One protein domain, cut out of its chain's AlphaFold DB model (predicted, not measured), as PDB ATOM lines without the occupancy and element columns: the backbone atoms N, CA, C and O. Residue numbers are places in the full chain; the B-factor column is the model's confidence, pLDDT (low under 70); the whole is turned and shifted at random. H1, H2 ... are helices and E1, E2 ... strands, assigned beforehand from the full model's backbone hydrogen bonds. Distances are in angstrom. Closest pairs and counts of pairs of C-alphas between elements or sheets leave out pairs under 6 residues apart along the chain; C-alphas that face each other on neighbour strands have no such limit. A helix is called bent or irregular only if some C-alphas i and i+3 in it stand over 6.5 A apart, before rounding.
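What this domain is: This is residues 92 to 226 and 247 to 303 of the 559 residues of an uncharacterized protein of Mollisia scopiformis (UniProt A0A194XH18). A twisted wall of seven strands has helices over one face, and its other face is bare of helices. The long helix H4 runs along the strands over E5 and E4, with H3 side by side with it; H1 and H2 lie toward the E1 edge, while H5 and the small H6 lie toward the E7 half. The 192 printed residues, mixed in class, hold six named helices and seven named strands, in the order E1 H1 H2 E2 H3 E3 H4 E4 E5 E6 H5 E7 H6. The mixed sheet runs E1 E2 E3 E5 E4 E6 E7. The whole is compact, with a radius of gyration of the C-alphas of 17.2 A and spans of 53 by 36 by 26 A.

How they stand to each other: E3, residues 169 to 173, and E5, residues 211 to 216, are antiparallel, with N 172 and O 212 within hydrogen-bond range at 2.7 A. E4, residues 202 to 207, forms a hairpin with E5, with N 206 and O 213 at 2.8 A. E2, residues 131 to 135, is parallel to E3, with N 134 and O 171 at 2.7 A. E6, residues 249 to 255, is parallel to E4, with N 205 and O 252 at 2.8 A. The edge strands are E1, residues 92 to 94, parallel to E2, with N 93 and O 131 at 2.9 A, and E7, residues 277 to 283, parallel to E6, with N 253 and O 281 at 2.7 A. H4, residues 179 to 199, is on the sheet at a height of 9.6 A, in two layers, helix over sheet; the closest C-alphas of H4 and E5 are those of Ile 193 and Ile 214, 7.2 A apart. H3, residues 145 to 161, touches H4 at a shallow tilt of 14 degrees, the same way, closest at C-alphas 161 and 192, 6.3 A. H3 also touches H1, residues 98 to 108, about perpendicular at 85 degrees, closest at C-alphas 153 and 105, 7.6 A, and H2, residues 116 to 128, closest at C-alphas 160 and 126, 6.3 A. H5, residues 260 to 267, touches H4 at a steep tilt of 48 degrees, closest at C-alphas 265 and 186, 5.9 A. H6, residues 291 to 295, is not on the sheet and touches no helix. E1, H1, H2, E2, then E2, H3, E3, and E6, H5, E7 are strand-helix-strand units, parallel neighbour strands with helices between, and E3, H4, E4 is a split one, with E5 between its strands; the four crossovers are right-handed. Each O i to N i+4 pair is within hydrogen-bond range in H1 and H2, against 12 of 13 in H3, 9 of 17 in H4, 0 of 4 in H5 and 0 of 1 in H6; of O i to N i+3 pairs, H5 has 4 of 5 and H6 1 of 2.

Where its parts are: E1 begins at C-alpha 92, (127.759, 110.345, 150.979). H4 is 31.6 A long, from C-alpha 179 at (101.194, 119.263, 157.808), with a kink of 26 degrees near residue 189; it is only just irregular, C-alphas 192 and 195 being 6.53 A apart, and H6 is irregular, C-alphas 291 and 294 being 7.5 A apart. H3 is 25.0 A long and E6 19.5 A. H6 ends at C-alpha 295, (103.409, 126.844, 134.647).

The domain as a whole: The C-alphas farthest apart, those of Asp 113 and Gly 303, are 53.9 A apart. Residues 227 to 246 are not printed, and C-alphas 226 and 247 are 17.9 A apart across this cut, in the link from E5 to E6. Of the links that are printed whole, none is long. The mean pLDDT of the printed part is 74.3, with 63 residues under 70, among them residues 98 to 118, 136 to 150 and 257 to 271.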
ATOM      1  N   VAL A  92     129.069 110.392 150.332       81.94
ATOM      2  CA  VAL A  92     127.759 110.345 150.979       81.94
ATOM      3  C   VAL A  92     127.766 111.273 152.183       81.94
ATOM      4  O   VAL A  92     128.458 111.025 153.170       81.94
ATOM      5  N   VAL A  93     126.966 112.331 152.102       81.06
ATOM      6  CA  VAL A  93     126.754 113.281 153.189       81.06
ATOM      7  C   VAL A  93     125.380 113.023 153.789       81.06
ATOM      8  O   VAL A  93     124.363 113.177 153.112       81.06
ATOM      9  N   ASP A  94     125.353 112.620 155.057       80.19
ATOM     10  CA  ASP A  94     124.120 112.319 155.776       80.19
ATOM     11  C   ASP A  94     123.878 113.317 156.913       80.19
ATOM     12  O   ASP A  94     124.438 113.209 158.010       80.19
ATOM     13  N   LEU A  95     123.009 114.292 156.642       73.12
ATOM     14  CA  LEU A  95     122.622 115.327 157.598       73.12
ATOM     15  C   LEU A  95     121.665 114.817 158.671       73.12
ATOM     16  O   LEU A  95     121.412 115.538 159.632       73.12
ATOM     17  N   SER A  96     121.160 113.586 158.535       67.88
ATOM     18  CA  SER A  96     120.416 112.931 159.611       67.88
ATOM     19  C   SER A  96     121.276 112.661 160.835       67.88
ATOM     20  O   SER A  96     120.754 112.488 161.935       67.88
ATOM     21  N   THR A  97     122.596 112.618 160.654       70.19
ATOM     22  CA  THR A  97     123.523 112.320 161.732       70.19
ATOM     23  C   THR A  97     123.571 113.512 162.696       70.19
ATOM     24  O   THR A  97     123.979 114.601 162.279       70.19
ATOM     25  N   PRO A  98     123.243 113.342 163.996       63.56
ATOM     26  CA  PRO A  98     123.211 114.453 164.952       63.56
ATOM     27  C   PRO A  98     124.537 115.220 165.037       63.56
ATOM     28  O   PRO A  98     124.547 116.443 165.143       63.56
ATOM     29  N   SER A  99     125.672 114.522 164.889       63.34
ATOM     30  CA  SER A  99     127.011 115.128 164.812       63.34
ATOM     31  C   SER A  99     127.165 116.094 163.641       63.34
ATOM     32  O   SER A  99     127.900 117.074 163.735       63.34
ATOM     33  N   PHE A 100     126.529 115.812 162.509       65.12
ATOM     34  CA  PHE A 100     126.611 116.627 161.305       65.12
ATOM     35  C   PHE A 100     125.643 117.811 161.371       65.12
ATOM     36  O   PHE A 100     126.058 118.944 161.126       65.12
ATOM     37  N   ALA A 101     124.399 117.578 161.795       61.81
ATOM     38  CA  ALA A 101     123.419 118.638 162.015       61.81
ATOM     39  C   ALA A 101     123.908 119.662 163.053       61.81
ATOM     40  O   ALA A 101     123.802 120.869 162.842       61.81
ATOM     41  N   GLU A 102     124.513 119.204 164.152       65.00
ATOM     42  CA  GLU A 102     125.058 120.091 165.181       65.00
ATOM     43  C   GLU A 102     126.285 120.876 164.691       65.00
ATOM     44  O   GLU A 102     126.448 122.037 165.063       65.00
ATOM     45  N   ARG A 103     127.106 120.304 163.798       65.75
ATOM     46  CA  ARG A 103     128.192 121.037 163.121       65.75
ATOM     47  C   ARG A 103     127.638 122.153 162.236       65.75
ATOM     48  O   ARG A 103     128.037 123.299 162.410       65.75
ATOM     49  N   LEU A 104     126.671 121.850 161.367       64.56
ATOM     50  CA  LEU A 104     125.982 122.856 160.545       64.56
ATOM     51  C   LEU A 104     125.359 123.965 161.404       64.56
ATOM     52  O   LEU A 104     125.557 125.142 161.113       64.56
ATOM     53  N   ARG A 105     124.677 123.608 162.503       64.62
ATOM     54  CA  ARG A 105     124.090 124.576 163.449       64.62
ATOM     55  C   ARG A 105     125.147 125.463 164.104       64.62
ATOM     56  O   ARG A 105     124.966 126.676 164.149       64.62
ATOM     57  N   ARG A 106     126.249 124.880 164.592       66.31
ATOM     58  CA  ARG A 106     127.355 125.645 165.188       66.31
ATOM     59  C   ARG A 106     127.929 126.621 164.171       66.31
ATOM     60  O   ARG A 106     128.041 127.795 164.496       66.31
ATOM     61  N   HIS A 107     128.190 126.188 162.940       62.66
ATOM     62  CA  HIS A 107     128.731 127.061 161.895       62.66
ATOM     63  C   HIS A 107     127.758 128.158 161.445       62.66
ATOM     64  O   HIS A 107     128.187 129.294 161.272       62.66
ATOM     65  N   ALA A 108     126.453 127.874 161.375       58.66
ATOM     66  CA  ALA A 108     125.419 128.882 161.109       58.66
ATOM     67  C   ALA A 108     125.309 129.961 162.211       58.66
ATOM     68  O   ALA A 108     124.664 130.990 162.007       58.66
ATOM     69  N   SER A 109     125.923 129.728 163.379       59.03
ATOM     70  CA  SER A 109     125.960 130.656 164.516       59.03
ATOM     71  C   SER A 109     127.297 131.396 164.707       59.03
ATOM     72  O   SER A 109     127.385 132.238 165.599       59.03
ATOM     73  N   LEU A 110     128.326 131.119 163.892       59.62
ATOM     74  CA  LEU A 110     129.646 131.766 163.998       59.62
ATOM     75  C   LEU A 110     129.676 133.148 163.317       59.62
ATOM     76  O   LEU A 110     128.992 133.381 162.320       59.62
ATOM     77  N   SER A 111     130.500 134.067 163.838       53.91
ATOM     78  CA  SER A 111     130.789 135.357 163.195       53.91
ATOM     79  C   SER A 111     131.634 135.179 161.922       53.91
ATOM     80  O   SER A 111     132.321 134.170 161.758       53.91
ATOM     81  N   PHE A 112     131.594 136.170 161.020       52.38
ATOM     82  CA  PHE A 112     132.282 136.147 159.716       52.38
ATOM     83  C   PHE A 112     133.780 135.783 159.797       52.38
ATOM     84  O   PHE A 112     134.286 135.106 158.910       52.38
ATOM     85  N   ASP A 113     134.463 136.144 160.886       47.34
ATOM     86  CA  ASP A 113     135.908 135.924 161.063       47.34
ATOM     87  C   ASP A 113     136.287 134.481 161.473       47.34
ATOM     88  O   ASP A 113     137.466 134.165 161.608       47.34
ATOM     89  N   GLN A 114     135.310 133.589 161.692       57.00
ATOM     90  CA  GLN A 114     135.525 132.181 162.085       57.00
ATOM     91  C   GLN A 114     135.058 131.178 161.007       57.00
ATOM     92  O   GLN A 114     134.839 129.999 161.296       57.00
ATOM     93  N   GLN A 115     134.887 131.639 159.762       63.56
ATOM     94  CA  GLN A 115     134.278 130.867 158.672       63.56
ATOM     95  C   GLN A 115     135.238 129.970 157.873       63.56
ATOM     96  O   GLN A 115     134.748 129.118 157.138       63.56
ATOM     97  N   ASP A 116     136.563 130.078 158.025       63.94
ATOM     98  CA  ASP A 116     137.524 129.361 157.161       63.94
ATOM     99  C   ASP A 116     137.314 127.834 157.139       63.94
ATOM    100  O   ASP A 116     137.257 127.224 156.070       63.94
ATOM    101  N   GLY A 117     137.092 127.213 158.304       64.62
ATOM    102  CA  GLY A 117     136.801 125.775 158.388       64.62
ATOM    103  C   GLY A 117     135.442 125.386 157.787       64.62
ATOM    104  O   GLY A 117     135.292 124.296 157.238       64.62
ATOM    105  N   TYR A 118     134.455 126.286 157.836       68.62
ATOM    106  CA  TYR A 118     133.150 126.075 157.201       68.62
ATOM    107  C   TYR A 118     133.234 126.202 155.678       68.62
ATOM    108  O   TYR A 118     132.619 125.407 154.968       68.62
ATOM    109  N   ILE A 119     134.012 127.163 155.175       72.50
ATOM    110  CA  ILE A 119     134.243 127.356 153.741       72.50
ATOM    111  C   ILE A 119     134.889 126.098 153.158       72.50
ATOM    112  O   ILE A 119     134.367 125.544 152.195       72.50
ATOM    113  N   GLU A 120     135.947 125.579 153.788       71.44
ATOM    114  CA  GLU A 120     136.609 124.353 153.326       71.44
ATOM    115  C   GLU A 120     135.668 123.136 153.362       71.44
ATOM    116  O   GLU A 120     135.616 122.341 152.421       71.44
ATOM    117  N   PHE A 121     134.883 122.998 154.429       72.19
ATOM    118  CA  PHE A 121     133.879 121.947 154.550       72.19
ATOM    119  C   PHE A 121     132.813 122.024 153.447       72.19
ATOM    120  O   PHE A 121     132.538 121.023 152.781       72.19
ATOM    121  N   ARG A 122     132.242 123.211 153.222       76.50
ATOM    122  CA  ARG A 122     131.259 123.472 152.166       76.50
ATOM    123  C   ARG A 122     131.850 123.161 150.795       76.50
ATOM    124  O   ARG A 122     131.225 122.440 150.020       76.50
ATOM    125  N   ASP A 123     133.059 123.635 150.518       78.69
ATOM    126  CA  ASP A 123     133.749 123.406 149.251       78.69
ATOM    127  C   ASP A 123     134.011 121.917 149.000       78.69
ATOM    128  O   ASP A 123     133.843 121.436 147.876       78.69
ATOM    129  N   ASN A 124     134.351 121.154 150.041       75.75
ATOM    130  CA  ASN A 124     134.503 119.704 149.938       75.75
ATOM    131  C   ASN A 124     133.173 119.007 149.613       75.75
ATOM    132  O   ASN A 124     133.152 118.132 148.746       75.75
ATOM    133  N   ILE A 125     132.057 119.423 150.221       76.62
ATOM    134  CA  ILE A 125     130.728 118.904 149.858       76.62
ATOM    135  C   ILE A 125     130.412 119.242 148.398       76.62
ATOM    136  O   ILE A 125     130.077 118.347 147.627       76.62
ATOM    137  N   LEU A 126     130.580 120.501 147.984       79.25
ATOM    138  CA  LEU A 126     130.319 120.941 146.607       79.25
ATOM    139  C   LEU A 126     131.146 120.176 145.568       79.25
ATOM    140  O   LEU A 126     130.710 119.993 144.427       79.25
ATOM    141  N   ARG A 127     132.354 119.759 145.952       79.31
ATOM    142  CA  ARG A 127     133.317 119.109 145.067       79.31
ATOM    143  C   ARG A 127     133.165 117.595 144.994       79.31
ATOM    144  O   ARG A 127     133.476 117.026 143.949       79.31
ATOM    145  N   TYR A 128     132.756 116.950 146.083       78.50
ATOM    146  CA  TYR A 128     132.832 115.495 146.216       78.50
ATOM    147  C   TYR A 128     131.490 114.816 146.504       78.50
ATOM    148  O   TYR A 128     131.371 113.616 146.266       78.50
ATOM    149  N   CYS A 129     130.478 115.554 146.969       82.50
ATOM    150  CA  CYS A 129     129.193 114.965 147.332       82.50
ATOM    151  C   CYS A 129     128.434 114.447 146.116       82.50
ATOM    152  O   CYS A 129     128.093 115.193 145.196       82.50
ATOM    153  N   GLN A 130     128.149 113.147 146.145       83.38
ATOM    154  CA  GLN A 130     127.308 112.467 145.169       83.38
ATOM    155  C   GLN A 130     125.918 112.183 145.724       83.38
ATOM    156  O   GLN A 130     124.934 112.220 144.981       83.38
ATOM    157  N   LYS A 131     125.829 111.872 147.020       86.00
ATOM    158  CA  LYS A 131     124.592 111.464 147.681       86.00
ATOM    159  C   LYS A 131     124.388 112.318 148.924       86.00
ATOM    160  O   LYS A 131     125.158 112.215 149.874       86.00
ATOM    161  N   LEU A 132     123.326 113.113 148.928       85.06
ATOM    162  CA  LEU A 132     122.919 113.913 150.075       85.06
ATOM    163  C   LEU A 132     121.676 113.289 150.711       85.06
ATOM    164  O   LEU A 132     120.678 113.059 150.028       85.06
ATOM    165  N   LYS A 133     121.737 113.000 152.010       85.62
ATOM    166  CA  LYS A 133     120.587 112.571 152.810       85.62
ATOM    167  C   LYS A 133     120.259 113.638 153.838       85.62
ATOM    168  O   LYS A 133     121.140 114.143 154.528       85.62
ATOM    169  N   LEU A 134     118.985 113.968 153.930       81.38
ATOM    170  CA  LEU A 134     118.444 115.077 154.689       81.38
ATOM    171  C   LEU A 134     117.342 114.523 155.568       81.38
ATOM    172  O   LEU A 134     116.367 113.987 155.064       81.38
ATOM    173  N   LYS A 135     117.499 114.629 156.880       78.38
ATOM    174  CA  LYS A 135     116.499 114.183 157.842       78.38
ATOM    175  C   LYS A 135     116.458 115.202 158.962       78.38
ATOM    176  O   LYS A 135     117.475 115.486 159.587       78.38
ATOM    177  N   LEU A 136     115.286 115.765 159.200       67.19
ATOM    178  CA  LEU A 136     115.111 116.926 160.074       67.19
ATOM    179  C   LEU A 136     114.429 116.529 161.397       67.19
ATOM    180  O   LEU A 136     113.575 117.250 161.894       67.19
ATOM    181  N   ILE A 137     114.802 115.373 161.963       57.97
ATOM    182  CA  ILE A 137     114.095 114.722 163.094       57.97
ATOM    183  C   ILE A 137     114.212 115.490 164.417       57.97
ATOM    184  O   ILE A 137     113.371 115.323 165.288       57.97
ATOM    185  N   ASP A 138     115.221 116.348 164.581       56.56
ATOM    186  CA  ASP A 138     115.579 116.899 165.895       56.56
ATOM    187  C   ASP A 138     115.448 118.430 165.974       56.56
ATOM    188  O   ASP A 138     116.282 119.101 166.597       56.56
ATOM    189  N   PHE A 139     114.455 119.027 165.308       56.06
ATOM    190  CA  PHE A 139     114.086 120.423 165.570       56.06
ATOM    191  C   PHE A 139     112.943 120.464 166.592       56.06
ATOM    192  O   PHE A 139     111.860 119.973 166.288       56.06
ATOM    193  N   PRO A 140     113.151 121.024 167.801       53.78
ATOM    194  CA  PRO A 140     112.077 121.144 168.779       53.78
ATOM    195  C   PRO A 140     110.926 121.962 168.178       53.78
ATOM    196  O   PRO A 140     111.104 123.113 167.792       53.78
ATOM    197  N   HIS A 141     109.746 121.359 168.077       52.34
ATOM    198  CA  HIS A 141     108.612 121.899 167.320       52.34
ATOM    199  C   HIS A 141     107.889 123.090 167.985       52.34
ATOM    200  O   HIS A 141     106.861 123.526 167.479       52.34
ATOM    201  N   HIS A 142     108.378 123.630 169.111       49.53
ATOM    202  CA  HIS A 142     107.537 124.444 170.004       49.53
ATOM    203  C   HIS A 142     108.115 125.784 170.494       49.53
ATOM    204  O   HIS A 142     107.493 126.414 171.344       49.53
ATOM    205  N   GLU A 143     109.237 126.281 169.959       51.97
ATOM    206  CA  GLU A 143     109.729 127.628 170.314       51.97
ATOM    207  C   GLU A 143     109.953 128.494 169.061       51.97
ATOM    208  O   GLU A 143     110.764 128.157 168.201       51.97
ATOM    209  N   GLU A 144     109.265 129.640 168.958       51.00
ATOM    210  CA  GLU A 144     109.367 130.630 167.863       51.00
ATOM    211  C   GLU A 144     110.798 130.967 167.367       51.00
ATOM    212  O   GLU A 144     110.979 131.091 166.149       51.00
ATOM    213  N   PRO A 145     111.857 131.066 168.207       51.62
ATOM    214  CA  PRO A 145     113.223 131.262 167.709       51.62
ATOM    215  C   PRO A 145     113.741 130.129 166.800       51.62
ATOM    216  O   PRO A 145     114.613 130.380 165.962       51.62
ATOM    217  N   LEU A 146     113.196 128.912 166.893       54.06
ATOM    218  CA  LEU A 146     113.611 127.754 166.088       54.06
ATOM    219  C   LEU A 146     113.099 127.817 164.646       54.06
ATOM    220  O   LEU A 146     113.739 127.253 163.757       54.06
ATOM    221  N   HIS A 147     112.020 128.561 164.380       61.38
ATOM    222  CA  HIS A 147     111.494 128.715 163.022       61.38
ATOM    223  C   HIS A 147     112.488 129.446 162.108       61.38
ATOM    224  O   HIS A 147     112.788 128.998 161.002       61.38
ATOM    225  N   SER A 148     113.097 130.523 162.616       65.94
ATOM    226  CA  SER A 148     114.127 131.276 161.891       65.94
ATOM    227  C   SER A 148     115.410 130.464 161.653       65.94
ATOM    228  O   SER A 148     116.074 130.624 160.630       65.94
ATOM    229  N   GLN A 149     115.756 129.559 162.574       63.72
ATOM    230  CA  GLN A 149     116.912 128.670 162.431       63.72
ATOM    231  C   GLN A 149     116.652 127.561 161.410       63.72
ATOM    232  O   GLN A 149     117.559 127.194 160.665       63.72
ATOM    233  N   PHE A 150     115.419 127.059 161.350       66.56
ATOM    234  CA  PHE A 150     114.986 126.080 160.363       66.56
ATOM    235  C   PHE A 150     115.045 126.648 158.939       66.56
ATOM    236  O   PHE A 150     115.638 126.029 158.060       66.56
ATOM    237  N   GLU A 151     114.528 127.860 158.717       71.06
ATOM    238  CA  GLU A 151     114.630 128.523 157.411       71.06
ATOM    239  C   GLU A 151     116.079 128.822 157.016       71.06
ATOM    240  O   GLU A 151     116.456 128.584 155.870       71.06
ATOM    241  N   ARG A 152     116.921 129.282 157.954       71.31
ATOM    242  CA  ARG A 152     118.359 129.475 157.697       71.31
ATOM    243  C   ARG A 152     119.049 128.173 157.314       71.31
ATOM    244  O   ARG A 152     119.837 128.166 156.377       71.31
ATOM    245  N   LEU A 153     118.744 127.075 158.006       68.44
ATOM    246  CA  LEU A 153     119.287 125.767 157.653       68.44
ATOM    247  C   LEU A 153     118.869 125.382 156.233       68.44
ATOM    248  O   LEU A 153     119.725 125.018 155.440       68.44
ATOM    249  N   LEU A 154     117.587 125.508 155.890       71.12
ATOM    250  CA  LEU A 154     117.094 125.195 154.548       71.12
ATOM    251  C   LEU A 154     117.738 126.083 153.465       71.12
ATOM    252  O   LEU A 154     118.091 125.580 152.400       71.12
ATOM    253  N   GLN A 155     117.971 127.368 153.748       74.31
ATOM    254  CA  GLN A 155     118.725 128.267 152.865       74.31
ATOM    255  C   GLN A 155     120.182 127.820 152.682       74.31
ATOM    256  O   GLN A 155     120.680 127.820 151.557       74.31
ATOM    257  N   GLU A 156     120.857 127.399 153.754       71.69
ATOM    258  CA  GLU A 156     122.217 126.854 153.674       71.69
ATOM    259  C   GLU A 156     122.261 125.538 152.894       71.69
ATOM    260  O   GLU A 156     123.156 125.340 152.075       71.69
ATOM    261  N   LEU A 157     121.261 124.666 153.051       71.00
ATOM    262  CA  LEU A 157     121.142 123.453 152.238       71.00
ATOM    263  C   LEU A 157     121.008 123.789 150.756       71.00
ATOM    264  O   LEU A 157     121.765 123.263 149.944       71.00
ATOM    265  N   SER A 158     120.145 124.743 150.402       72.75
ATOM    266  CA  SER A 158     120.047 125.229 149.022       72.75
ATOM    267  C   SER A 158     121.361 125.853 148.521       72.75
ATOM    268  O   SER A 158     121.691 125.736 147.337       72.75
ATOM    269  N   SER A 159     122.148 126.478 149.408       71.31
ATOM    270  CA  SER A 159     123.476 127.043 149.104       71.31
ATOM    271  C   SER A 159     124.530 125.973 148.778       71.31
ATOM    272  O   SER A 159     125.543 126.285 148.137       71.31
ATOM    273  N   VAL A 160     124.285 124.727 149.194       69.50
ATOM    274  CA  VAL A 160     125.124 123.545 148.957       69.50
ATOM    275  C   VAL A 160     124.597 122.696 147.798       69.50
ATOM    276  O   VAL A 160     125.376 122.220 146.980       69.50
ATOM    277  N   GLU A 161     123.285 122.517 147.673       69.38
ATOM    278  CA  GLU A 161     122.678 121.679 146.634       69.38
ATOM    279  C   GLU A 161     122.824 122.287 145.239       69.38
ATOM    280  O   GLU A 161     123.281 121.619 144.308       69.38
ATOM    281  N   ASN A 162     122.490 123.576 145.100       71.25
ATOM    282  CA  ASN A 162     122.440 124.249 143.803       71.25
ATOM    283  C   ASN A 162     123.792 124.263 143.064       71.25
ATOM    284  O   ASN A 162     123.813 123.986 141.859       71.25
ATOM    285  N   PRO A 163     124.936 124.547 143.723       73.12
ATOM    286  CA  PRO A 163     126.234 124.524 143.064       73.12
ATOM    287  C   PRO A 163     126.880 123.132 143.004       73.12
ATOM    288  O   PRO A 163     127.859 122.973 142.269       73.12
ATOM    289  N   CYS A 164     126.383 122.123 143.734       75.19
ATOM    290  CA  CYS A 164     127.011 120.802 143.773       75.19
ATOM    291  C   CYS A 164     126.792 120.048 142.454       75.19
ATOM    292  O   CYS A 164     125.762 119.406 142.226       75.19
ATOM    293  N   LYS A 165     127.780 120.126 141.555       76.12
ATOM    294  CA  LYS A 165     127.742 119.518 140.211       76.12
ATOM    295  C   LYS A 165     127.778 117.990 140.229       76.12
ATOM    296  O   LYS A 165     127.306 117.374 139.280       76.12
ATOM    297  N   CYS A 166     128.327 117.402 141.288       77.44
ATOM    298  CA  CYS A 166     128.502 115.957 141.434       77.44
ATOM    299  C   CYS A 166     127.289 115.249 142.052       77.44
ATOM    300  O   CYS A 166     127.255 114.022 142.064       77.44
ATOM    301  N   LEU A 167     126.303 116.005 142.542       81.56
ATOM    302  CA  LEU A 167     125.142 115.466 143.241       81.56
ATOM    303  C   LEU A 167     124.249 114.657 142.288       81.56
ATOM    304  O   LEU A 167     123.573 115.204 141.417       81.56
ATOM    305  N   VAL A 168     124.242 113.343 142.455       84.69
ATOM    306  CA  VAL A 168     123.428 112.409 141.663       84.69
ATOM    307  C   VAL A 168     122.228 111.896 142.451       84.69
ATOM    308  O   VAL A 168     121.318 111.318 141.867       84.69
ATOM    309  N   ARG A 169     122.188 112.102 143.772       87.50
ATOM    310  CA  ARG A 169     121.063 111.697 144.619       87.50
ATOM    311  C   ARG A 169     120.829 112.669 145.765       87.50
ATOM    312  O   ARG A 169     121.755 112.956 146.517       87.50
ATOM    313  N   ILE A 170     119.572 113.052 145.955       88.06
ATOM    314  CA  ILE A 170     119.088 113.728 147.159       88.06
ATOM    315  C   ILE A 170     117.982 112.877 147.774       88.06
ATOM    316  O   ILE A 170     117.120 112.358 147.067       88.06
ATOM    317  N   GLU A 171     118.012 112.710 149.087       89.56
ATOM    318  CA  GLU A 171     116.981 112.018 149.848       89.56
ATOM    319  C   GLU A 171     116.540 112.891 151.016       89.56
ATOM    320  O   GLU A 171     117.338 113.200 151.890       89.56
ATOM    321  N   TRP A 172     115.270 113.269 151.018       87.06
ATOM    322  CA  TRP A 172     114.594 113.995 152.078       87.06
ATOM    323  C   TRP A 172     113.730 113.023 152.871       87.06
ATOM    324  O   TRP A 172     112.718 112.528 152.381       87.06
ATOM    325  N   ASP A 173     114.124 112.753 154.101       85.50
ATOM    326  CA  ASP A 173     113.295 112.100 155.095       85.50
ATOM    327  C   ASP A 173     112.464 113.165 155.815       85.50
ATOM    328  O   ASP A 173     112.959 113.959 156.622       85.50
ATOM    329  N   ILE A 174     111.185 113.177 155.462       80.31
ATOM    330  CA  ILE A 174     110.155 114.053 156.001       80.31
ATOM    331  C   ILE A 174     109.354 113.374 157.125       80.31
ATOM    332  O   ILE A 174     108.276 113.848 157.492       80.31
ATOM    333  N   SER A 175     109.834 112.251 157.675       79.56
ATOM    334  CA  SER A 175     109.204 111.650 158.855       79.56
ATOM    335  C   SER A 175     109.210 112.625 160.033       79.56
ATOM    336  O   SER A 175     110.208 113.280 160.321       79.56
ATOM    337  N   GLY A 176     108.069 112.714 160.719       74.06
ATOM    338  CA  GLY A 176     107.902 113.567 161.897       74.06
ATOM    339  C   GLY A 176     107.447 114.999 161.610       74.06
ATOM    340  O   GLY A 176     107.132 115.709 162.557       74.06
ATOM    341  N   PHE A 177     107.344 115.430 160.347       73.81
ATOM    342  CA  PHE A 177     106.780 116.747 160.046       73.81
ATOM    343  C   PHE A 177     105.257 116.783 160.170       73.81
ATOM    344  O   PHE A 177     104.543 115.952 159.603       73.81
ATOM    345  N   GLU A 178     104.765 117.815 160.855       74.38
ATOM    346  CA  GLU A 178     103.360 118.214 160.804       74.38
ATOM    347  C   GLU A 178     103.000 118.828 159.441       74.38
ATOM    348  O   GLU A 178     103.861 119.247 158.667       74.38
ATOM    349  N   GLU A 179     101.705 118.883 159.132       70.56
ATOM    350  CA  GLU A 179     101.194 119.263 157.808       70.56
ATOM    351  C   GLU A 179     101.614 120.667 157.357       70.56
ATOM    352  O   GLU A 179     102.037 120.848 156.217       70.56
ATOM    353  N   GLU A 180     101.601 121.630 158.277       71.62
ATOM    354  CA  GLU A 180     102.051 123.005 158.035       71.62
ATOM    355  C   GLU A 180     103.543 123.111 157.671       71.62
ATOM    356  O   GLU A 180     103.964 124.023 156.955       71.62
ATOM    357  N   HIS A 181     104.361 122.165 158.137       74.44
ATOM    358  CA  HIS A 181     105.789 122.132 157.849       74.44
ATOM    359  C   HIS A 181     106.081 121.450 156.517       74.44
ATOM    360  O   HIS A 181     107.027 121.852 155.836       74.44
ATOM    361  N   ILE A 182     105.264 120.467 156.124       73.81
ATOM    362  CA  ILE A 182     105.401 119.788 154.833       73.81
ATOM    363  C   ILE A 182     105.334 120.819 153.709       73.81
ATOM    364  O   ILE A 182     106.252 120.854 152.903       73.81
ATOM    365  N   GLU A 183     104.346 121.722 153.698       72.81
ATOM    366  CA  GLU A 183     104.224 122.749 152.648       72.81
ATOM    367  C   GLU A 183     105.480 123.632 152.533       72.81
ATOM    368  O   GLU A 183     105.977 123.888 151.431       72.81
ATOM    369  N   LYS A 184     106.044 124.056 153.672       74.25
ATOM    370  CA  LYS A 184     107.271 124.865 153.701       74.25
ATOM    371  C   LYS A 184     108.467 124.084 153.163       74.25
ATOM    372  O   LYS A 184     109.204 124.610 152.333       74.25
ATOM    373  N   VAL A 185     108.647 122.838 153.604       76.75
ATOM    374  CA  VAL A 185     109.736 121.958 153.152       76.75
ATOM    375  C   VAL A 185     109.591 121.627 151.665       76.75
ATOM    376  O   VAL A 185     110.597 121.611 150.956       76.75
ATOM    377  N   SER A 186     108.363 121.480 151.156       75.94
ATOM    378  CA  SER A 186     108.096 121.216 149.739       75.94
ATOM    379  C   SER A 186     108.732 122.251 148.825       75.94
ATOM    380  O   SER A 186     109.365 121.893 147.836       75.94
ATOM    381  N   LYS A 187     108.653 123.539 149.183       77.00
ATOM    382  CA  LYS A 187     109.284 124.616 148.406       77.00
ATOM    383  C   LYS A 187     110.793 124.411 148.247       77.00
ATOM    384  O   LYS A 187     111.326 124.661 147.167       77.00
ATOM    385  N   TYR A 188     111.473 123.972 149.304       77.50
ATOM    386  CA  TYR A 188     112.916 123.740 149.268       77.50
ATOM    387  C   TYR A 188     113.255 122.491 148.474       77.50
ATOM    388  O   TYR A 188     114.111 122.563 147.604       77.50
ATOM    389  N   ILE A 189     112.520 121.399 148.678       79.94
ATOM    390  CA  ILE A 189     112.700 120.178 147.892       79.94
ATOM    391  C   ILE A 189     112.524 120.468 146.394       79.94
ATOM    392  O   ILE A 189     113.344 120.034 145.590       79.94
ATOM    393  N   LEU A 190     111.498 121.233 146.004       78.25
ATOM    394  CA  LEU A 190     111.294 121.647 144.612       78.25
ATOM    395  C   LEU A 190     112.449 122.515 144.093       78.25
ATOM    396  O   LEU A 190     112.879 122.343 142.952       78.25
ATOM    397  N   ALA A 191     112.984 123.414 144.923       77.62
ATOM    398  CA  ALA A 191     114.163 124.200 144.571       77.62
ATOM    399  C   ALA A 191     115.405 123.312 144.361       77.62
ATOM    400  O   ALA A 191     116.179 123.577 143.447       77.62
ATOM    401  N   SER A 192     115.558 122.223 145.122       75.88
ATOM    402  CA  SER A 192     116.638 121.237 144.952       75.88
ATOM    403  C   SER A 192     116.523 120.426 143.654       75.88
ATOM    404  O   SER A 192     117.525 119.920 143.144       75.88
ATOM    405  N   ILE A 193     115.311 120.279 143.107       81.06
ATOM    406  CA  ILE A 193     115.055 119.537 141.863       81.06
ATOM    407  C   ILE A 193     115.596 120.307 140.650       81.06
ATOM    408  O   ILE A 193     116.208 119.708 139.762       81.06
ATOM    409  N   GLU A 194     115.396 121.627 140.595       81.12
ATOM    410  CA  GLU A 194     115.672 122.442 139.401       81.12
ATOM    411  C   GLU A 194     117.111 122.303 138.855       81.12
ATOM    412  O   GLU A 194     117.272 122.037 137.656       81.12
ATOM    413  N   PRO A 195     118.176 122.428 139.675       78.31
ATOM    414  CA  PRO A 195     119.550 122.301 139.200       78.31
ATOM    415  C   PRO A 195     119.873 120.890 138.714       78.31
ATOM    416  O   PRO A 195     120.660 120.735 137.779       78.31
ATOM    417  N   ILE A 196     119.273 119.867 139.335       81.50
ATOM    418  CA  ILE A 196     119.444 118.470 138.930       81.50
ATOM    419  C   ILE A 196     118.796 118.259 137.565       81.50
ATOM    420  O   ILE A 196     119.451 117.751 136.656       81.50
ATOM    421  N   LEU A 197     117.554 118.701 137.369       82.62
ATOM    422  CA  LEU A 197     116.862 118.535 136.089       82.62
ATOM    423  C   LEU A 197     117.572 119.248 134.939       82.62
ATOM    424  O   LEU A 197     117.700 118.672 133.864       82.62
ATOM    425  N   LYS A 198     118.093 120.462 135.165       81.12
ATOM    426  CA  LYS A 198     118.790 121.246 134.128       81.12
ATOM    427  C   LYS A 198     120.029 120.559 133.552       81.12
ATOM    428  O   LYS A 198     120.441 120.897 132.445       81.12
ATOM    429  N   ARG A 199     120.644 119.635 134.293       77.50
ATOM    430  CA  ARG A 199     121.857 118.919 133.864       77.50
ATOM    431  C   ARG A 199     121.640 117.440 133.558       77.50
ATOM    432  O   ARG A 199     122.559 116.805 133.048       77.50
ATOM    433  N   SER A 200     120.481 116.890 133.907       80.44
ATOM    434  CA  SER A 200     120.226 115.453 133.829       80.44
ATOM    435  C   SER A 200     119.587 115.081 132.502       80.44
ATOM    436  O   SER A 200     118.656 115.737 132.046       80.44
ATOM    437  N   VAL A 201     120.043 113.975 131.916       82.75
ATOM    438  CA  VAL A 201     119.351 113.343 130.780       82.75
ATOM    439  C   VAL A 201     118.188 112.492 131.283       82.75
ATOM    440  O   VAL A 201     117.131 112.458 130.660       82.75
ATOM    441  N   ARG A 202     118.361 111.824 132.430       86.19
ATOM    442  CA  ARG A 202     117.321 111.020 133.065       86.19
ATOM    443  C   ARG A 202     117.280 111.238 134.569       86.19
ATOM    444  O   ARG A 202     118.299 111.129 135.248       86.19
ATOM    445  N   CYS A 203     116.088 111.510 135.083       89.81
ATOM    446  CA  CYS A 203     115.840 111.743 136.497       89.81
ATOM    447  C   CYS A 203     114.724 110.824 136.997       89.81
ATOM    448  O   CYS A 203     113.734 110.595 136.299       89.81
ATOM    449  N   ARG A 204     114.886 110.313 138.215       90.06
ATOM    450  CA  ARG A 204     113.896 109.531 138.939       90.06
ATOM    451  C   ARG A 204     113.518 110.246 140.229       90.06
ATOM    452  O   ARG A 204     114.391 110.591 141.021       90.06
ATOM    453  N   ILE A 205     112.223 110.431 140.439       89.81
ATOM    454  CA  ILE A 205     111.642 110.981 141.656       89.81
ATOM    455  C   ILE A 205     110.836 109.871 142.326       89.81
ATOM    456  O   ILE A 205     109.831 109.418 141.783       89.81
ATOM    457  N   ASP A 206     111.279 109.423 143.496       87.25
ATOM    458  CA  ASP A 206     110.552 108.459 144.315       87.25
ATOM    459  C   ASP A 206     109.953 109.160 145.537       87.25
ATOM    460  O   ASP A 206     110.666 109.728 146.366       87.25
ATOM    461  N   ALA A 207     108.640 109.055 145.672       83.62
ATOM    462  CA  ALA A 207     107.869 109.492 146.818       83.62
ATOM    463  C   ALA A 207     107.377 108.266 147.606       83.62
ATOM    464  O   ALA A 207     106.848 107.294 147.059       83.62
ATOM    465  N   SER A 208     107.565 108.286 148.917       82.94
ATOM    466  CA  SER A 208     107.028 107.295 149.853       82.94
ATOM    467  C   SER A 208     106.432 108.005 151.065       82.94
ATOM    468  O   SER A 208     106.547 109.223 151.177       82.94
ATOM    469  N   ARG A 209     105.816 107.259 151.995       75.50
ATOM    470  CA  ARG A 209     105.111 107.827 153.163       75.50
ATOM    471  C   ARG A 209     105.884 108.932 153.884       75.50
ATOM    472  O   ARG A 209     105.272 109.903 154.307       75.50
ATOM    473  N   SER A 210     107.197 108.774 154.025       79.94
ATOM    474  CA  SER A 210     108.040 109.724 154.750       79.94
ATOM    475  C   SER A 210     109.358 110.046 154.062       79.94
ATOM    476  O   SER A 210     110.174 110.748 154.641       79.94
ATOM    477  N   VAL A 211     109.607 109.531 152.860       84.38
ATOM    478  CA  VAL A 211     110.867 109.772 152.151       84.38
ATOM    479  C   VAL A 211     110.568 110.236 150.741       84.38
ATOM    480  O   VAL A 211     109.859 109.548 150.002       84.38
ATOM    481  N   PHE A 212     111.141 111.376 150.380       85.88
ATOM    482  CA  PHE A 212     111.170 111.927 149.038       85.88
ATOM    483  C   PHE A 212     112.593 111.850 148.497       85.88
ATOM    484  O   PHE A 212     113.552 112.218 149.169       85.88
ATOM    485  N   ARG A 213     112.764 111.353 147.281       89.06
ATOM    486  CA  ARG A 213     114.083 111.046 146.739       89.06
ATOM    487  C   ARG A 213     114.165 111.460 145.285       89.06
ATOM    488  O   ARG A 213     113.294 111.123 144.497       89.06
ATOM    489  N   ILE A 214     115.258 112.124 144.935       88.44
ATOM    490  CA  ILE A 214     115.594 112.551 143.578       88.44
ATOM    491  C   ILE A 214     116.890 111.849 143.193       88.44
ATOM    492  O   ILE A 214     117.852 111.867 143.963       88.44
ATOM    493  N   GLN A 215     116.928 111.221 142.025       88.88
ATOM    494  CA  GLN A 215     118.086 110.477 141.540       88.88
ATOM    495  C   GLN A 215     118.331 110.722 140.060       88.88
ATOM    496  O   GLN A 215     117.434 110.569 139.239       88.88
ATOM    497  N   VAL A 216     119.575 111.025 139.711       87.69
ATOM    498  CA  VAL A 216     120.058 110.979 138.335       87.69
ATOM    499  C   VAL A 216     120.404 109.534 138.005       87.69
ATOM    500  O   VAL A 216     121.043 108.830 138.793       87.69
ATOM    501  N   THR A 217     119.935 109.069 136.853       82.25
ATOM    502  CA  THR A 217     120.131 107.684 136.423       82.25
ATOM    503  C   THR A 217     120.737 107.632 135.031       82.25
ATOM    504  O   THR A 217     120.522 108.514 134.200       82.25
ATOM    505  N   ASN A 218     121.484 106.567 134.772       77.31
ATOM    506  CA  ASN A 218     121.981 106.224 133.451       77.31
ATOM    507  C   ASN A 218     120.826 105.801 132.522       77.31
ATOM    508  O   ASN A 218     119.678 105.614 132.937       77.31
ATOM    509  N   GLN A 219     121.129 105.594 131.237       72.38
ATOM    510  CA  GLN A 219     120.136 105.141 130.252       72.38
ATOM    511  C   GLN A 219     119.484 103.798 130.622       72.38
ATOM    512  O   GLN A 219     118.300 103.598 130.348       72.38
ATOM    513  N   ASP A 220     120.223 102.909 131.283       71.56
ATOM    514  CA  ASP A 220     119.747 101.608 131.766       71.56
ATOM    515  C   ASP A 220     118.926 101.694 133.070       71.56
ATOM    516  O   ASP A 220     118.380 100.691 133.523       71.56
ATOM    517  N   GLY A 221     118.786 102.889 133.656       67.31
ATOM    518  CA  GLY A 221     118.080 103.116 134.917       67.31
ATOM    519  C   GLY A 221     118.909 102.811 136.167       67.31
ATOM    520  O   GLY A 221     118.376 102.910 137.274       67.31
ATOM    521  N   THR A 222     120.191 102.462 136.024       74.25
ATOM    522  CA  THR A 222     121.115 102.381 137.161       74.25
ATOM    523  C   THR A 222     121.459 103.778 137.666       74.25
ATOM    524  O   THR A 222     121.360 104.760 136.930       74.25
ATOM    525  N   LEU A 223     121.827 103.891 138.945       68.56
ATOM    526  CA  LEU A 223     122.254 105.168 139.510       68.56
ATOM    527  C   LEU A 223     123.483 105.659 138.738       68.56
ATOM    528  O   LEU A 223     124.452 104.911 138.595       68.56
ATOM    529  N   GLU A 224     123.450 106.903 138.259       72.69
ATOM    530  CA  GLU A 224     124.647 107.493 137.673       72.69
ATOM    531  C   GLU A 224     125.688 107.599 138.789       72.69
ATOM    532  O   GLU A 224     125.497 108.307 139.779       72.69
ATOM    533  N   HIS A 225     126.782 106.852 138.676       67.25
ATOM    534  CA  HIS A 225     127.956 107.139 139.477       67.25
ATOM    535  C   HIS A 225     128.552 108.391 138.869       67.25
ATOM    536  O   HIS A 225     129.112 108.329 137.775       67.25
ATOM    537  N   GLY A 226     128.396 109.531 139.546       57.31
ATOM    538  CA  GLY A 226     129.118 110.725 139.144       57.31
ATOM    539  C   GLY A 226     130.587 110.332 139.070       57.31
ATOM    540  O   GLY A 226     131.169 109.975 140.092       57.31
ATOM    541  N   THR A 247     118.961 119.679 126.468       65.38
ATOM    542  CA  THR A 247     119.063 118.226 126.370       65.38
ATOM    543  C   THR A 247     117.706 117.625 126.747       65.38
ATOM    544  O   THR A 247     117.164 117.988 127.792       65.38
ATOM    545  N   PRO A 248     117.125 116.746 125.916       73.62
ATOM    546  CA  PRO A 248     115.805 116.194 126.184       73.62
ATOM    547  C   PRO A 248     115.803 115.345 127.463       73.62
ATOM    548  O   PRO A 248     116.640 114.453 127.612       73.62
ATOM    549  N   LEU A 249     114.853 115.614 128.366       86.50
ATOM    550  CA  LEU A 249     114.752 114.964 129.676       86.50
ATOM    551  C   LEU A 249     113.875 113.699 129.628       86.50
ATOM    552  O   LEU A 249     112.779 113.708 129.062       86.50
ATOM    553  N   ILE A 250     114.330 112.632 130.284       89.06
ATOM    554  CA  ILE A 250     113.535 111.455 130.658       89.06
ATOM    555  C   ILE A 250     113.210 111.560 132.151       89.06
ATOM    556  O   ILE A 250     114.123 111.632 132.976       89.06
ATOM    557  N   LEU A 251     111.929 111.546 132.510       90.56
ATOM    558  CA  LEU A 251     111.481 111.684 133.893       90.56
ATOM    559  C   LEU A 251     110.659 110.470 134.330       90.56
ATOM    560  O   LEU A 251     109.634 110.151 133.732       90.56
ATOM    561  N   ASP A 252     111.098 109.816 135.402       90.06
ATOM    562  CA  ASP A 252     110.375 108.728 136.057       90.06
ATOM    563  C   ASP A 252     109.901 109.210 137.443       90.06
ATOM    564  O   ASP A 252     110.720 109.503 138.306       90.06
ATOM    565  N   ILE A 253     108.593 109.289 137.681       87.81
ATOM    566  CA  ILE A 253     107.985 109.663 138.966       87.81
ATOM    567  C   ILE A 253     107.228 108.463 139.519       87.81
ATOM    568  O   ILE A 253     106.369 107.883 138.852       87.81
ATOM    569  N   HIS A 254     107.544 108.082 140.747       85.94
ATOM    570  CA  HIS A 254     106.951 106.927 141.392       85.94
ATOM    571  C   HIS A 254     106.543 107.258 142.820       85.94
ATOM    572  O   HIS A 254     107.382 107.577 143.658       85.94
ATOM    573  N   GLU A 255     105.273 107.066 143.135       80.56
ATOM    574  CA  GLU A 255     104.755 107.117 144.492       80.56
ATOM    575  C   GLU A 255     104.496 105.679 144.977       80.56
ATOM    576  O   GLU A 255     103.925 104.848 144.280       80.56
ATOM    577  N   THR A 256     105.033 105.297 146.136       74.12
ATOM    578  CA  THR A 256     104.883 103.920 146.672       74.12
ATOM    579  C   THR A 256     103.613 103.741 147.492       74.12
ATOM    580  O   THR A 256     103.115 102.626 147.615       74.12
ATOM    581  N   TYR A 257     103.092 104.826 148.054       67.19
ATOM    582  CA  TYR A 257     101.867 104.854 148.836       67.19
ATOM    583  C   TYR A 257     101.163 106.154 148.521       67.19
ATOM    584  O   TYR A 257     101.791 107.192 148.705       67.19
ATOM    585  N   TYR A 258      99.895 106.080 148.109       56.81
ATOM    586  CA  TYR A 258      99.068 107.264 147.916       56.81
ATOM    587  C   TYR A 258      99.118 108.123 149.180       56.81
ATOM    588  O   TYR A 258      98.605 107.737 150.237       56.81
ATOM    589  N   ASN A 259      99.797 109.258 149.081       60.09
ATOM    590  CA  ASN A 259      99.862 110.256 150.118       60.09
ATOM    591  C   ASN A 259      99.307 111.555 149.526       60.09
ATOM    592  O   ASN A 259     100.027 112.259 148.816       60.09
ATOM    593  N   PRO A 260      98.062 111.944 149.852       54.97
ATOM    594  CA  PRO A 260      97.483 113.195 149.359       54.97
ATOM    595  C   PRO A 260      98.319 114.435 149.721       54.97
ATOM    596  O   PRO A 260      98.178 115.481 149.098       54.97
ATOM    597  N   LYS A 261      99.263 114.325 150.668       58.94
ATOM    598  CA  LYS A 261     100.225 115.387 150.995       58.94
ATOM    599  C   LYS A 261     101.339 115.545 149.949       58.94
ATOM    600  O   LYS A 261     101.808 116.658 149.736       58.94
ATOM    601  N   MET A 262     101.741 114.462 149.276       57.38
ATOM    602  CA  MET A 262     102.693 114.490 148.151       57.38
ATOM    603  C   MET A 262     102.047 115.036 146.867       57.38
ATOM    604  O   MET A 262     102.736 115.567 146.005       57.38
ATOM    605  N   LEU A 263     100.720 114.974 146.752       49.72
ATOM    606  CA  LEU A 263      99.982 115.515 145.606       49.72
ATOM    607  C   LEU A 263     100.057 117.038 145.506       49.72
ATOM    608  O   LEU A 263     100.320 117.597 144.440       49.72
ATOM    609  N   ASN A 264      99.950 117.716 146.648       55.44
ATOM    610  CA  ASN A 264     100.117 119.170 146.731       55.44
ATOM    611  C   ASN A 264     101.554 119.624 146.437       55.44
ATOM    612  O   ASN A 264     101.800 120.800 146.163       55.44
ATOM    613  N   PHE A 265     102.511 118.699 146.442       59.16
ATOM    614  CA  PHE A 265     103.911 118.995 146.193       59.16
ATOM    615  C   PHE A 265     104.149 119.536 144.780       59.16
ATOM    616  O   PHE A 265     104.906 120.484 144.615       59.16
ATOM    617  N   PHE A 266     103.447 119.009 143.775       59.69
ATOM    618  CA  PHE A 266     103.504 119.514 142.396       59.69
ATOM    619  C   PHE A 266     102.396 120.538 142.078       59.69
ATOM    620  O   PHE A 266     102.419 121.168 141.027       59.69
ATOM    621  N   GLY A 267     101.421 120.727 142.972       53.84
ATOM    622  CA  GLY A 267     100.301 121.661 142.778       53.84
ATOM    623  C   GLY A 267     100.484 123.047 143.411       53.84
ATOM    624  O   GLY A 267      99.761 123.980 143.067       53.84
ATOM    625  N   THR A 268     101.426 123.214 144.345       54.94
ATOM    626  CA  THR A 268     101.675 124.514 144.996       54.94
ATOM    627  C   THR A 268     102.238 125.544 144.011       54.94
ATOM    628  O   THR A 268     102.756 125.185 142.953       54.94
ATOM    629  N   LYS A 269     102.141 126.843 144.354       58.38
ATOM    630  CA  LYS A 269     102.676 128.013 143.613       58.38
ATOM    631  C   LYS A 269     104.209 127.986 143.494       58.38
ATOM    632  O   LYS A 269     104.904 128.905 143.926       58.38
ATOM    633  N   SER A 270     104.755 126.909 142.962       61.03
ATOM    634  CA  SER A 270     106.168 126.763 142.713       61.03
ATOM    635  C   SER A 270     106.514 127.521 141.435       61.03
ATOM    636  O   SER A 270     105.755 127.528 140.464       61.03
ATOM    637  N   SER A 271     107.684 128.149 141.429       66.25
ATOM    638  CA  SER A 271     108.304 128.676 140.215       66.25
ATOM    639  C   SER A 271     109.011 127.588 139.401       66.25
ATOM    640  O   SER A 271     109.637 127.910 138.392       66.25
ATOM    641  N   LEU A 272     108.974 126.323 139.848       75.06
ATOM    642  CA  LEU A 272     109.649 125.228 139.170       75.06
ATOM    643  C   LEU A 272     108.917 124.925 137.869       75.06
ATOM    644  O   LEU A 272     107.755 124.520 137.877       75.06
ATOM    645  N   ARG A 273     109.637 125.068 136.759       83.69
ATOM    646  CA  ARG A 273     109.205 124.594 135.451       83.69
ATOM    647  C   ARG A 273     110.110 123.453 135.012       83.69
ATOM    648  O   ARG A 273     111.318 123.639 134.864       83.69
ATOM    649  N   PHE A 274     109.522 122.280 134.803       84.75
ATOM    650  CA  PHE A 274     110.207 121.147 134.204       84.75
ATOM    651  C   PHE A 274     110.643 121.514 132.779       84.75
ATOM    652  O   PHE A 274     109.881 122.153 132.044       84.75
ATOM    653  N   PRO A 275     111.869 121.144 132.369       84.94
ATOM    654  CA  PRO A 275     112.280 121.315 130.984       84.94
ATOM    655  C   PRO A 275     111.427 120.415 130.072       84.94
ATOM    656  O   PRO A 275     110.849 119.439 130.556       84.94
ATOM    657  N   PRO A 276     111.375 120.690 128.756       88.50
ATOM    658  CA  PRO A 276     110.691 119.818 127.808       88.50
ATOM    659  C   PRO A 276     111.171 118.366 127.929       88.50
ATOM    660  O   PRO A 276     112.365 118.071 127.805       88.50
ATOM    661  N   MET A 277     110.235 117.454 128.181       91.56
ATOM    662  CA  MET A 277     110.530 116.032 128.371       91.56
ATOM    663  C   MET A 277     110.278 115.252 127.086       91.56
ATOM    664  O   MET A 277     109.324 115.536 126.368       91.56
ATOM    665  N   ILE A 278     111.096 114.236 126.820       92.94
ATOM    666  CA  ILE A 278     110.847 113.256 125.750       92.94
ATOM    667  C   ILE A 278     110.119 112.017 126.254       92.94
ATOM    668  O   ILE A 278     109.421 111.357 125.481       92.94
ATOM    669  N   GLU A 279     110.265 111.704 127.539       94.19
ATOM    670  CA  GLU A 279     109.645 110.550 128.168       94.19
ATOM    671  C   GLU A 279     109.228 110.874 129.597       94.19
ATOM    672  O   GLU A 279     110.023 111.401 130.372       94.19
ATOM    673  N   LEU A 280     107.987 110.525 129.926       94.75
ATOM    674  CA  LEU A 280     107.411 110.662 131.253       94.75
ATOM    675  C   LEU A 280     106.818 109.323 131.685       94.75
ATOM    676  O   LEU A 280     105.935 108.778 131.015       94.75
ATOM    677  N   LYS A 281     107.277 108.807 132.823       93.19
ATOM    678  CA  LYS A 281     106.631 107.695 133.520       93.19
ATOM    679  C   LYS A 281     106.097 108.183 134.853       93.19
ATOM    680  O   LYS A 281     106.854 108.737 135.633       93.19
ATOM    681  N   MET A 282     104.823 107.943 135.124       91.56
ATOM    682  CA  MET A 282     104.188 108.230 136.406       91.56
ATOM    683  C   MET A 282     103.568 106.949 136.953       91.56
ATOM    684  O   MET A 282     102.973 106.169 136.207       91.56
ATOM    685  N   SER A 283     103.774 106.673 138.238       89.06
ATOM    686  CA  SER A 283     103.284 105.458 138.895       89.06
ATOM    687  C   SER A 283     102.715 105.751 140.277       89.06
ATOM    688  O   SER A 283     103.448 106.241 141.130       89.06
ATOM    689  N   ASN A 284     101.437 105.423 140.484       84.56
ATOM    690  CA  ASN A 284     100.645 105.682 141.696       84.56
ATOM    691  C   ASN A 284     100.603 107.154 142.137       84.56
ATOM    692  O   ASN A 284     100.424 107.437 143.318       84.56
ATOM    693  N   VAL A 285     100.806 108.076 141.195       80.06
ATOM    694  CA  VAL A 285     100.770 109.519 141.442       80.06
ATOM    695  C   VAL A 285      99.339 109.975 141.198       80.06
ATOM    696  O   VAL A 285      98.821 109.779 140.101       80.06
ATOM    697  N   GLY A 286      98.682 110.569 142.188       74.88
ATOM    698  CA  GLY A 286      97.409 111.245 141.919       74.88
ATOM    699  C   GLY A 286      97.614 112.472 141.013       74.88
ATOM    700  O   GLY A 286      98.692 113.068 140.966       74.88
ATOM    701  N   TRP A 287      96.584 112.876 140.281       78.62
ATOM    702  CA  TRP A 287      96.664 114.050 139.420       78.62
ATOM    703  C   TRP A 287      95.593 115.057 139.817       78.62
ATOM    704  O   TRP A 287      94.434 114.913 139.470       78.62
ATOM    705  N   SER A 288      95.982 116.093 140.557       71.06
ATOM    706  CA  SER A 288      95.061 117.135 141.039       71.06
ATOM    707  C   SER A 288      95.473 118.537 140.589       71.06
ATOM    708  O   SER A 288      95.140 119.535 141.230       71.06
ATOM    709  N   ILE A 289      96.278 118.623 139.530       67.44
ATOM    710  CA  ILE A 289      96.786 119.896 139.025       67.44
ATOM    711  C   ILE A 289      95.676 120.526 138.185       67.44
ATOM    712  O   ILE A 289      95.255 119.933 137.204       67.44
ATOM    713  N   GLY A 290      95.193 121.706 138.579       69.06
ATOM    714  CA  GLY A 290      94.205 122.451 137.793       69.06
ATOM    715  C   GLY A 290      94.802 123.092 136.531       69.06
ATOM    716  O   GLY A 290      95.915 122.779 136.108       69.06
ATOM    717  N   ASP A 291      94.099 124.082 135.975       68.94
ATOM    718  CA  ASP A 291      94.453 124.773 134.716       68.94
ATOM    719  C   ASP A 291      95.873 125.381 134.673       68.94
ATOM    720  O   ASP A 291      96.420 125.663 133.604       68.94
ATOM    721  N   ASP A 292      96.500 125.563 135.833       74.19
ATOM    722  CA  ASP A 292      97.835 126.133 135.988       74.19
ATOM    723  C   ASP A 292      98.989 125.152 135.703       74.19
ATOM    724  O   ASP A 292     100.155 125.553 135.790       74.19
ATOM    725  N   TYR A 293      98.713 123.902 135.313       82.19
ATOM    726  CA  TYR A 293      99.751 122.893 135.051       82.19
ATOM    727  C   TYR A 293     100.839 123.368 134.077       82.19
ATOM    728  O   TYR A 293     102.007 123.044 134.274       82.19
ATOM    729  N   ARG A 294     100.498 124.197 133.079       82.75
ATOM    730  CA  ARG A 294     101.444 124.748 132.087       82.75
ATOM    731  C   ARG A 294     102.547 125.618 132.692       82.75
ATOM    732  O   ARG A 294     103.556 125.879 132.041       82.75
ATOM    733  N   LYS A 295     102.360 126.113 133.920       82.62
ATOM    734  CA  LYS A 295     103.409 126.844 134.647       82.62
ATOM    735  C   LYS A 295     104.547 125.912 135.058       82.62
ATOM    736  O   LYS A 295     105.695 126.346 135.100       82.62
ATOM    737  N   MET A 296     104.221 124.650 135.323       81.88
ATOM    738  CA  MET A 296     105.150 123.645 135.821       81.88
ATOM    739  C   MET A 296     105.577 122.654 134.735       81.88
ATOM    740  O   MET A 296     106.752 122.315 134.659       81.88
ATOM    741  N   TRP A 297     104.661 122.206 133.884       87.62
ATOM    742  CA  TRP A 297     104.884 121.111 132.945       87.62
ATOM    743  C   TRP A 297     105.044 121.607 131.510       87.62
ATOM    744  O   TRP A 297     104.337 122.511 131.068       87.62
ATOM    745  N   ASP A 298     105.964 120.985 130.773       88.44
ATOM    746  CA  ASP A 298     106.174 121.230 129.347       88.44
ATOM    747  C   ASP A 298     106.170 119.901 128.578       88.44
ATOM    748  O   ASP A 298     107.158 119.159 128.553       88.44
ATOM    749  N   PHE A 299     105.028 119.591 127.962       91.38
ATOM    750  CA  PHE A 299     104.821 118.353 127.203       91.38
ATOM    751  C   PHE A 299     105.144 118.485 125.711       91.38
ATOM    752  O   PHE A 299     105.025 117.512 124.973       91.38
ATOM    753  N   SER A 300     105.616 119.652 125.258       89.12
ATOM    754  CA  SER A 300     105.798 119.964 123.831       89.12
ATOM    755  C   SER A 300     106.681 118.967 123.068       89.12
ATOM    756  O   SER A 300     106.505 118.761 121.866       89.12
ATOM    757  N   SER A 301     107.633 118.334 123.756       91.62
ATOM    758  CA  SER A 301     108.578 117.364 123.187       91.62
ATOM    759  C   SER A 301     108.248 115.908 123.529       91.62
ATOM    760  O   SER A 301     109.010 115.011 123.158       91.62
ATOM    761  N   LEU A 302     107.129 115.656 124.214       94.50
ATOM    762  CA  LEU A 302     106.832 114.356 124.800       94.50
ATOM    763  C   LEU A 302     106.551 113.317 123.712       94.50
ATOM    764  O   LEU A 302     105.578 113.406 122.964       94.50
ATOM    765  N   GLY A 303     107.425 112.315 123.631       93.44
ATOM    766  CA  GLY A 303     107.302 111.185 122.716       93.44
ATOM    767  C   GLY A 303     106.763 109.928 123.394       93.44
ATOM    768  O   GLY A 303     106.043 109.159 122.761       93.44
TER     769      GLY A 303